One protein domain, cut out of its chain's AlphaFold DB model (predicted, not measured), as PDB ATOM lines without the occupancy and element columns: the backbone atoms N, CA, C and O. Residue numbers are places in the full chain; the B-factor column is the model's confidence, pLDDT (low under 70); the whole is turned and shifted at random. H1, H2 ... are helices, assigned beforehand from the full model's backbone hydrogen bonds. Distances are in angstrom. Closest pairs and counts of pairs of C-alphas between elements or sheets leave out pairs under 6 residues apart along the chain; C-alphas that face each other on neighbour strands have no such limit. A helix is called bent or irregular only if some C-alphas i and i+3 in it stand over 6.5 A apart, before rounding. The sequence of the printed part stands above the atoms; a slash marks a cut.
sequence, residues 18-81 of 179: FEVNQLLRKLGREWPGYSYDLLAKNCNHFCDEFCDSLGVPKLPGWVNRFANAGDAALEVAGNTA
ATOM      1  N   PHE A  18     282.574 246.913 203.261       98.06
ATOM      2  CA  PHE A  18     283.198 246.896 201.942       98.06
ATOM      3  C   PHE A  18     283.357 245.470 201.397       98.06
ATOM      4  O   PHE A  18     283.009 245.224 200.241       98.06
ATOM      5  N   GLU A  19     283.816 244.533 202.225       98.00
ATOM      6  CA  GLU A  19     283.968 243.119 201.865       98.00
ATOM      7  C   GLU A  19     282.616 242.457 201.594       98.00
ATOM      8  O   GLU A  19     282.454 241.805 200.565       98.00
ATOM      9  N   VAL A  20     281.602 242.726 202.425       97.81
ATOM     10  CA  VAL A  20     280.224 242.257 202.192       97.81
ATOM     11  C   VAL A  20     279.708 242.728 200.827       97.81
ATOM     12  O   VAL A  20     279.156 241.944 200.055       97.81
ATOM     13  N   ASN A  21     279.946 243.993 200.469       97.81
ATOM     14  CA  ASN A  21     279.570 244.525 199.155       97.81
ATOM     15  C   ASN A  21     280.378 243.914 197.999       97.81
ATOM     16  O   ASN A  21     279.895 243.861 196.864       97.81
ATOM     17  N   GLN A  22     281.624 243.494 198.226       98.00
ATOM     18  CA  GLN A  22     282.381 242.750 197.218       98.00
ATOM     19  C   GLN A  22     281.816 241.344 197.019       98.00
ATOM     20  O   GLN A  22     281.608 240.949 195.870       98.00
ATOM     21  N   LEU A  23     281.513 240.632 198.109       97.25
ATOM     22  CA  LEU A  23     280.880 239.314 198.070       97.25
ATOM     23  C   LEU A  23     279.546 239.377 197.329       97.25
ATOM     24  O   LEU A  23     279.345 238.630 196.377       97.25
ATOM     25  N   LEU A  24     278.688 240.341 197.667       96.81
ATOM     26  CA  LEU A  24     277.390 240.502 197.015       96.81
ATOM     27  C   LEU A  24     277.520 240.762 195.505       96.81
ATOM     28  O   LEU A  24     276.802 240.171 194.703       96.81
ATOM     29  N   ARG A  25     278.474 241.609 195.087       97.12
ATOM     30  CA  ARG A  25     278.749 241.869 193.660       97.12
ATOM     31  C   ARG A  25     279.364 240.674 192.939       97.12
ATOM     32  O   ARG A  25     279.182 240.530 191.732       97.12
ATOM     33  N   LYS A  26     280.152 239.853 193.631       97.25
ATOM     34  CA  LYS A  26     280.670 238.598 193.081       97.25
ATOM     35  C   LYS A  26     279.515 237.621 192.860       97.25
ATOM     36  O   LYS A  26     279.279 237.244 191.718       97.25
ATOM     37  N   LEU A  27     278.742 237.342 193.905       96.62
ATOM     38  CA  LEU A  27     277.628 236.399 193.867       96.62
ATOM     39  C   LEU A  27     276.553 236.823 192.856       96.62
ATOM     40  O   LEU A  27     276.057 236.015 192.082       96.62
ATOM     41  N   GLY A  28     276.262 238.125 192.765       95.62
ATOM     42  CA  GLY A  28     275.336 238.667 191.768       95.62
ATOM     43  C   GLY A  28     275.782 238.461 190.313       95.62
ATOM     44  O   GLY A  28     274.936 238.376 189.427       95.62
ATOM     45  N   ARG A  29     277.091 238.340 190.040       96.31
ATOM     46  CA  ARG A  29     277.596 237.977 188.701       96.31
ATOM     47  C   ARG A  29     277.430 236.484 188.403       96.31
ATOM     48  O   ARG A  29     277.249 236.124 187.246       96.31
ATOM     49  N   GLU A  30     277.466 235.641 189.430       94.75
ATOM     50  CA  GLU A  30     277.275 234.182 189.353       94.75
ATOM     51  C   GLU A  30     275.778 233.786 189.330       94.75
ATOM     52  O   GLU A  30     275.408 232.699 188.866       94.75
ATOM     53  N   TRP A  31     274.903 234.712 189.744       96.19
ATOM     54  CA  TRP A  31     273.440 234.626 189.699       96.19
ATOM     55  C   TRP A  31     272.801 235.664 188.760       96.19
ATOM     56  O   TRP A  31     272.039 236.535 189.193       96.19
ATOM     57  N   PRO A  32     273.053 235.593 187.443       94.88
ATOM     58  CA  PRO A  32     272.349 236.457 186.513       94.88
ATOM     59  C   PRO A  32     270.860 236.086 186.458       94.88
ATOM     60  O   PRO A  32     270.503 234.907 186.464       94.88
ATOM     61  N   GLY A  33     269.980 237.083 186.338       92.94
ATOM     62  CA  GLY A  33     268.525 236.874 186.398       92.94
ATOM     63  C   GLY A  33     267.968 235.897 185.352       92.94
ATOM     64  O   GLY A  33     267.011 235.189 185.635       92.94
ATOM     65  N   TYR A  34     268.595 235.785 184.175       94.31
ATOM     66  CA  TYR A  34     268.191 234.812 183.147       94.31
ATOM     67  C   TYR A  34     268.473 233.350 183.538       94.31
ATOM     68  O   TYR A  34     267.955 232.442 182.900       94.31
ATOM     69  N   SER A  35     269.308 233.118 184.555       93.25
ATOM     70  CA  SER A  35     269.611 231.788 185.098       93.25
ATOM     71  C   SER A  35     268.724 231.411 186.287       93.25
ATOM     72  O   SER A  35     268.970 230.395 186.931       93.25
ATOM     73  N   TYR A  36     267.726 232.241 186.607       94.25
ATOM     74  CA  TYR A  36     266.818 231.984 187.713       94.25
ATOM     75  C   TYR A  36     265.946 230.765 187.406       94.25
ATOM     76  O   TYR A  36     265.158 230.774 186.460       94.25
ATOM     77  N   ASP A  37     266.059 229.741 188.245       89.56
ATOM     78  CA  ASP A  37     265.240 228.535 188.192       89.56
ATOM     79  C   ASP A  37     264.434 228.437 189.489       89.56
ATOM     80  O   ASP A  37     264.988 228.520 190.587       89.56
ATOM     81  N   LEU A  38     263.113 228.279 189.372       88.31
ATOM     82  CA  LEU A  38     262.204 228.241 190.522       88.31
ATOM     83  C   LEU A  38     262.535 227.114 191.507       88.31
ATOM     84  O   LEU A  38     262.304 227.283 192.707       88.31
ATOM     85  N   LEU A  39     263.053 225.993 191.015       84.25
ATOM     86  CA  LEU A  39     263.318 224.790 191.793       84.25
ATOM     87  C   LEU A  39     264.787 224.670 192.184       84.25
ATOM     88  O   LEU A  39     265.035 224.294 193.322       84.25
ATOM     89  N   ALA A  40     265.711 225.032 191.290       83.69
ATOM     90  CA  ALA A  40     267.134 224.707 191.447       83.69
ATOM     91  C   ALA A  40     268.086 225.914 191.534       83.69
ATOM     92  O   ALA A  40     269.284 225.770 191.771       83.69
ATOM     93  N   LYS A  41     267.596 227.139 191.289       90.50
ATOM     94  CA  LYS A  41     268.435 228.350 191.308       90.50
ATOM     95  C   LYS A  41     267.615 229.598 191.634       90.50
ATOM     96  O   LYS A  41     267.592 230.576 190.889       90.50
ATOM     97  N   ASN A  42     266.915 229.537 192.763       90.62
ATOM     98  CA  ASN A  42     266.029 230.600 193.243       90.62
ATOM     99  C   ASN A  42     266.682 231.476 194.332       90.62
ATOM    100  O   ASN A  42     267.838 231.287 194.711       90.62
ATOM    101  N   CYS A  43     265.910 232.427 194.863       91.69
ATOM    102  CA  CYS A  43     266.357 233.336 195.919       91.69
ATOM    103  C   CYS A  43     266.845 232.637 197.199       91.69
ATOM    104  O   CYS A  43     267.737 233.161 197.857       91.69
ATOM    105  N   ASN A  44     266.311 231.466 197.552       92.06
ATOM    106  CA  ASN A  44     266.728 230.764 198.762       92.06
ATOM    107  C   ASN A  44     268.127 230.148 198.605       92.06
ATOM    108  O   ASN A  44     268.927 230.252 199.528       92.06
ATOM    109  N   HIS A  45     268.451 229.608 197.424       92.31
ATOM    110  CA  HIS A  45     269.798 229.105 197.114       92.31
ATOM    111  C   HIS A  45     270.830 230.236 197.160       92.31
ATOM    112  O   HIS A  45     271.885 230.091 197.768       92.31
ATOM    113  N   PHE A  46     270.485 231.390 196.578       94.94
ATOM    114  CA  PHE A  46     271.325 232.587 196.644       94.94
ATOM    115  C   PHE A  46     271.585 233.012 198.092       94.94
ATOM    116  O   PHE A  46     272.721 233.279 198.471       94.94
ATOM    117  N   CYS A  47     270.534 233.074 198.913       94.44
ATOM    118  CA  CYS A  47     270.667 233.447 200.315       94.44
ATOM    119  C   CYS A  47     271.495 232.423 201.108       94.44
ATOM    120  O   CYS A  47     272.259 232.842 201.970       94.44
ATOM    121  N   ASP A  48     271.383 231.120 200.821       93.31
ATOM    122  CA  ASP A  48     272.193 230.085 201.481       93.31
ATOM    123  C   ASP A  48     273.681 230.228 201.128       93.31
ATOM    124  O   ASP A  48     274.517 230.309 202.026       93.31
ATOM    125  N   GLU A  49     274.015 230.394 199.842       95.19
ATOM    126  CA  GLU A  49     275.405 230.597 199.408       95.19
ATOM    127  C   GLU A  49     275.979 231.934 199.901       95.19
ATOM    128  O   GLU A  49     277.165 232.039 200.229       95.19
ATOM    129  N   PHE A  50     275.139 232.966 200.025       96.25
ATOM    130  CA  PHE A  50     275.541 234.232 200.627       96.25
ATOM    131  C   PHE A  50     275.810 234.094 202.130       96.25
ATOM    132  O   PHE A  50     276.793 234.651 202.615       96.25
ATOM    133  N   CYS A  51     274.994 233.332 202.867       95.69
ATOM    134  CA  CYS A  51     275.236 233.048 204.285       95.69
ATOM    135  C   CYS A  51     276.543 232.274 204.483       95.69
ATOM    136  O   CYS A  51     277.366 232.673 205.311       95.69
ATOM    137  N   ASP A  52     276.769 231.244 203.663       95.38
ATOM    138  CA  ASP A  52     278.012 230.468 203.658       95.38
ATOM    139  C   ASP A  52     279.220 231.374 203.361       95.38
ATOM    140  O   ASP A  52     280.223 231.336 204.075       95.38
ATOM    141  N   SER A  53     279.099 232.266 202.371       95.94
ATOM    142  CA  SER A  53     280.143 233.239 202.017       95.94
ATOM    143  C   SER A  53     280.432 234.248 203.128       95.94
ATOM    144  O   SER A  53     281.560 234.716 203.237       95.94
ATOM    145  N   LEU A  54     279.429 234.604 203.937       96.81
ATOM    146  CA  LEU A  54     279.561 235.511 205.080       96.81
ATOM    147  C   LEU A  54     280.081 234.821 206.349       96.81
ATOM    148  O   LEU A  54     280.368 235.512 207.331       96.81
ATOM    149  N   GLY A  55     280.188 233.488 206.349       95.38
ATOM    150  CA  GLY A  55     280.575 232.701 207.518       95.38
ATOM    151  C   GLY A  55     279.520 232.695 208.627       95.38
ATOM    152  O   GLY A  55     279.860 232.505 209.795       95.38
ATOM    153  N   VAL A  56     278.250 232.934 208.287       96.31
ATOM    154  CA  VAL A  56     277.134 232.896 209.242       96.31
ATOM    155  C   VAL A  56     276.357 231.585 209.104       96.31
ATOM    156  O   VAL A  56     276.425 230.935 208.062       96.31
ATOM    157  N   PRO A  57     275.600 231.171 210.136       94.25
ATOM    158  CA  PRO A  57     274.705 230.028 210.029       94.25
ATOM    159  C   PRO A  57     273.777 230.108 208.811       94.25
ATOM    160  O   PRO A  57     273.250 231.174 208.484       94.25
ATOM    161  N   LYS A  58     273.546 228.947 208.189       90.88
ATOM    162  CA  LYS A  58     272.595 228.772 207.086       90.88
ATOM    163  C   LYS A  58     271.175 229.175 207.476       90.88
ATOM    164  O   LYS A  58     270.812 229.240 208.655       90.88
ATOM    165  N   LEU A  59     270.344 229.385 206.459       90.06
ATOM    166  CA  LEU A  59     268.930 229.693 206.651       90.06
ATOM    167  C   LEU A  59     268.224 228.575 207.438       90.06
ATOM    168  O   LEU A  59     268.520 227.392 207.233       90.06
ATOM    169  N   PRO A  60     267.238 228.907 208.294       87.94
ATOM    170  CA  PRO A  60     266.426 227.901 208.961       87.94
ATOM    171  C   PRO A  60     265.839 226.923 207.947       87.94
ATOM    172  O   PRO A  60     265.298 227.339 206.922       87.94
ATOM    173  N   GLY A  61     265.893 225.626 208.261       81.44
ATOM    174  CA  GLY A  61     265.530 224.576 207.311       81.44
ATOM    175  C   GLY A  61     264.175 224.807 206.644       81.44
ATOM    176  O   GLY A  61     264.067 224.624 205.441       81.44
ATOM    177  N   TRP A  62     263.171 225.302 207.383       81.94
ATOM    178  CA  TRP A  62     261.834 225.610 206.861       81.94
ATOM    179  C   TRP A  62     261.804 226.676 205.754       81.94
ATOM    180  O   TRP A  62     260.922 226.598 204.903       81.94
ATOM    181  N   VAL A  63     262.753 227.618 205.726       82.12
ATOM    182  CA  VAL A  63     262.916 228.603 204.641       82.12
ATOM    183  C   VAL A  63     263.412 227.899 203.376       82.12
ATOM    184  O   VAL A  63     262.900 228.146 202.288       82.12
ATOM    185  N   ASN A  64     264.359 226.967 203.529       76.69
ATOM    186  CA  ASN A  64     265.049 226.319 202.412       76.69
ATOM    187  C   ASN A  64     264.454 224.956 201.994       76.69
ATOM    188  O   ASN A  64     264.957 224.321 201.072       76.69
ATOM    189  N   ARG A  65     263.359 224.487 202.619       72.88
ATOM    190  CA  ARG A  65     262.739 223.181 202.288       72.88
ATOM    191  C   ARG A  65     262.366 223.059 200.817       72.88
ATOM    192  O   ARG A  65     262.495 221.975 200.267       72.88
ATOM    193  N   PHE A  66     261.880 224.137 200.205       71.44
ATOM    194  CA  PHE A  66     261.436 224.106 198.813       71.44
ATOM    195  C   PHE A  66     262.607 224.008 197.831       71.44
ATOM    196  O   PHE A  66     262.533 223.233 196.888       71.44
ATOM    197  N   ALA A  67     263.690 224.739 198.095       72.94
ATOM    198  CA  ALA A  67     264.938 224.655 197.341       72.94
ATOM    199  C   ALA A  67     265.543 223.247 197.440       72.94
ATOM    200  O   ALA A  67     265.654 222.546 196.443       72.94
ATOM    201  N   ASN A  68     265.758 222.764 198.668       71.44
ATOM    202  CA  ASN A  68     266.338 221.440 198.909       71.44
ATOM    203  C   ASN A  68     265.485 220.296 198.329       71.44
ATOM    204  O   ASN A  68     266.016 219.301 197.842       71.44
ATOM    205  N   ALA A  69     264.154 220.409 198.399       71.56
ATOM    206  CA  ALA A  69     263.257 219.423 197.799       71.56
ATOM    207  C   ALA A  69     263.236 219.511 196.265       71.56
ATOM    208  O   ALA A  69     263.134 218.476 195.611       71.56
ATOM    209  N   GLY A  70     263.325 220.720 195.705       73.44
ATOM    210  CA  GLY A  70     263.412 220.961 194.265       73.44
ATOM    211  C   GLY A  70     264.665 220.337 193.661       73.44
ATOM    212  O   GLY A  70     264.550 219.553 192.720       73.44
ATOM    213  N   ASP A  71     265.826 220.597 194.264       74.69
ATOM    214  CA  ASP A  71     267.111 220.017 193.857       74.69
ATOM    215  C   ASP A  71     267.085 218.485 193.893       74.69
ATOM    216  O   ASP A  71     267.375 217.828 192.891       74.69
ATOM    217  N   ALA A  72     266.655 217.901 195.016       75.50
ATOM    218  CA  ALA A  72     266.579 216.448 195.163       75.50
ATOM    219  C   ALA A  72     265.617 215.809 194.146       75.50
ATOM    220  O   ALA A  72     265.903 214.752 193.579       75.50
ATOM    221  N   ALA A  73     264.469 216.444 193.891       77.31
ATOM    222  CA  ALA A  73     263.514 215.957 192.902       77.31
ATOM    223  C   ALA A  73     264.084 216.020 191.477       77.31
ATOM    224  O   ALA A  73     263.892 215.077 190.703       77.31
ATOM    225  N   LEU A  74     264.796 217.099 191.134       78.19
ATOM    226  CA  LEU A  74     265.416 217.271 189.822       78.19
ATOM    227  C   LEU A  74     266.519 216.232 189.581       78.19
ATOM    228  O   LEU A  74     266.563 215.626 188.509       78.19
ATOM    229  N   GLU A  75     267.356 215.971 190.586       82.19
ATOM    230  CA  GLU A  75     268.404 214.950 190.523       82.19
ATOM    231  C   GLU A  75     267.817 213.547 190.301       82.19
ATOM    232  O   GLU A  75     268.203 212.838 189.365       82.19
ATOM    233  N   VAL A  76     266.831 213.153 191.115       85.06
ATOM    234  CA  VAL A  76     266.182 211.834 191.010       85.06
ATOM    235  C   VAL A  76     265.498 211.663 189.654       85.06
ATOM    236  O   VAL A  76     265.623 210.607 189.022       85.06
ATOM    237  N   ALA A  77     264.800 212.695 189.173       83.75
ATOM    238  CA  ALA A  77     264.158 212.670 187.865       83.75
ATOM    239  C   ALA A  77     265.185 212.542 186.730       83.75
ATOM    240  O   ALA A  77     264.993 211.726 185.822       83.75
ATOM    241  N   GLY A  78     266.290 213.292 186.798       82.56
ATOM    242  CA  GLY A  78     267.381 213.236 185.824       82.56
ATOM    243  C   GLY A  78     268.000 211.842 185.733       82.56
ATOM    244  O   GLY A  78     268.044 211.251 184.650       82.56
ATOM    245  N   ASN A  79     268.386 211.274 186.876       85.62
ATOM    246  CA  ASN A  79     268.984 209.940 186.954       85.62
ATOM    247  C   ASN A  79     268.023 208.856 186.435       85.62
ATOM    248  O   ASN A  79     268.405 208.005 185.629       85.62
ATOM    249  N   THR A  80     266.745 208.926 186.814       86.38
ATOM    250  CA  THR A  80     265.719 207.965 186.369       86.38
ATOM    251  C   THR A  80     265.472 208.051 184.861       86.38
ATOM    252  O   THR A  80     265.346 207.028 184.184       86.38
ATOM    253  N   ALA A  81     265.444 209.264 184.301       84.25
ATOM    254  CA  ALA A  81     265.252 209.468 182.870       84.25
ATOM    255  C   ALA A  81     266.409 208.891 182.039       84.25
ATOM    256  O   ALA A  81     266.167 208.337 180.963       84.25
TER     257      ALA A  81
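What this domain is: This is residues 18 to 81 of the 179 residues of the protein "PPPDE domain-containing protein" of Kalanchoe fedtschenkoi (UniProt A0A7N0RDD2). A helical hairpin of H1 and H2, the second helix folding back on the first at a slant after a wide loop, is joined to a longer third helix, H3, which meets the beginning of H2 with its own early residues and runs away from H1. H2 is the piece between the other two, and the end of H3, residues 76 to 81, sticks out free. The printed part has 64 residues with three named helices, H1, H2 and H3 in chain order, and no named strand; the class is all helix. The whole is elongated, spanning 45 by 27 by 15 A, and only just loose, close to compact, with a radius of gyration of the C-alphas of 13.3 A.

Where its parts are: H1, residues 18 to 30, begins at C-alpha 18 (283.198, 246.896, 201.942) and is 18.8 A long. H2, residues 43 to 54, is 16.2 A long and begins at C-alpha 43 (266.357, 233.336, 195.919). H3, residues 61 to 81, is 28.7 A long and ends at C-alpha 81 (265.252, 209.468, 182.870). H3 is irregular, with C-alphas 63 and 66 7.5 A apart, and has a kink of 29 degrees near residue 68.

How they stand to each other: H1 and H2, a helical hairpin, touch, the closest C-alphas being those of Leu 23 and Ser 53, 7.3 A apart. They run opposite ways at a steep tilt of 40 degrees. H2 touches H3 with residues 44 to 45 alone, and H3 touches H2 with residues 63 to 67 alone; the closest C-alphas are those of Asn 44 and Asn 64, 6.0 A apart. They run opposite ways at a steep tilt of 69 degrees, only just short of about perpendicular. H1 and H3 are apart. In H1 and H2 every O i to N i+4 pair is within hydrogen-bond range; in H3, 15 of 17 are.

The domain as a whole: The C-alphas of Phe 18 and Ala 81, the two farthest apart, are 45.7 A apart. The printed part has no cut. The link from H1 to H2, residues 31 to 42, is long; the link from H2 to H3, six residues, is short. Mean pLDDT of the printed part is 89.0, and of H3 79; no printed residue is under 70.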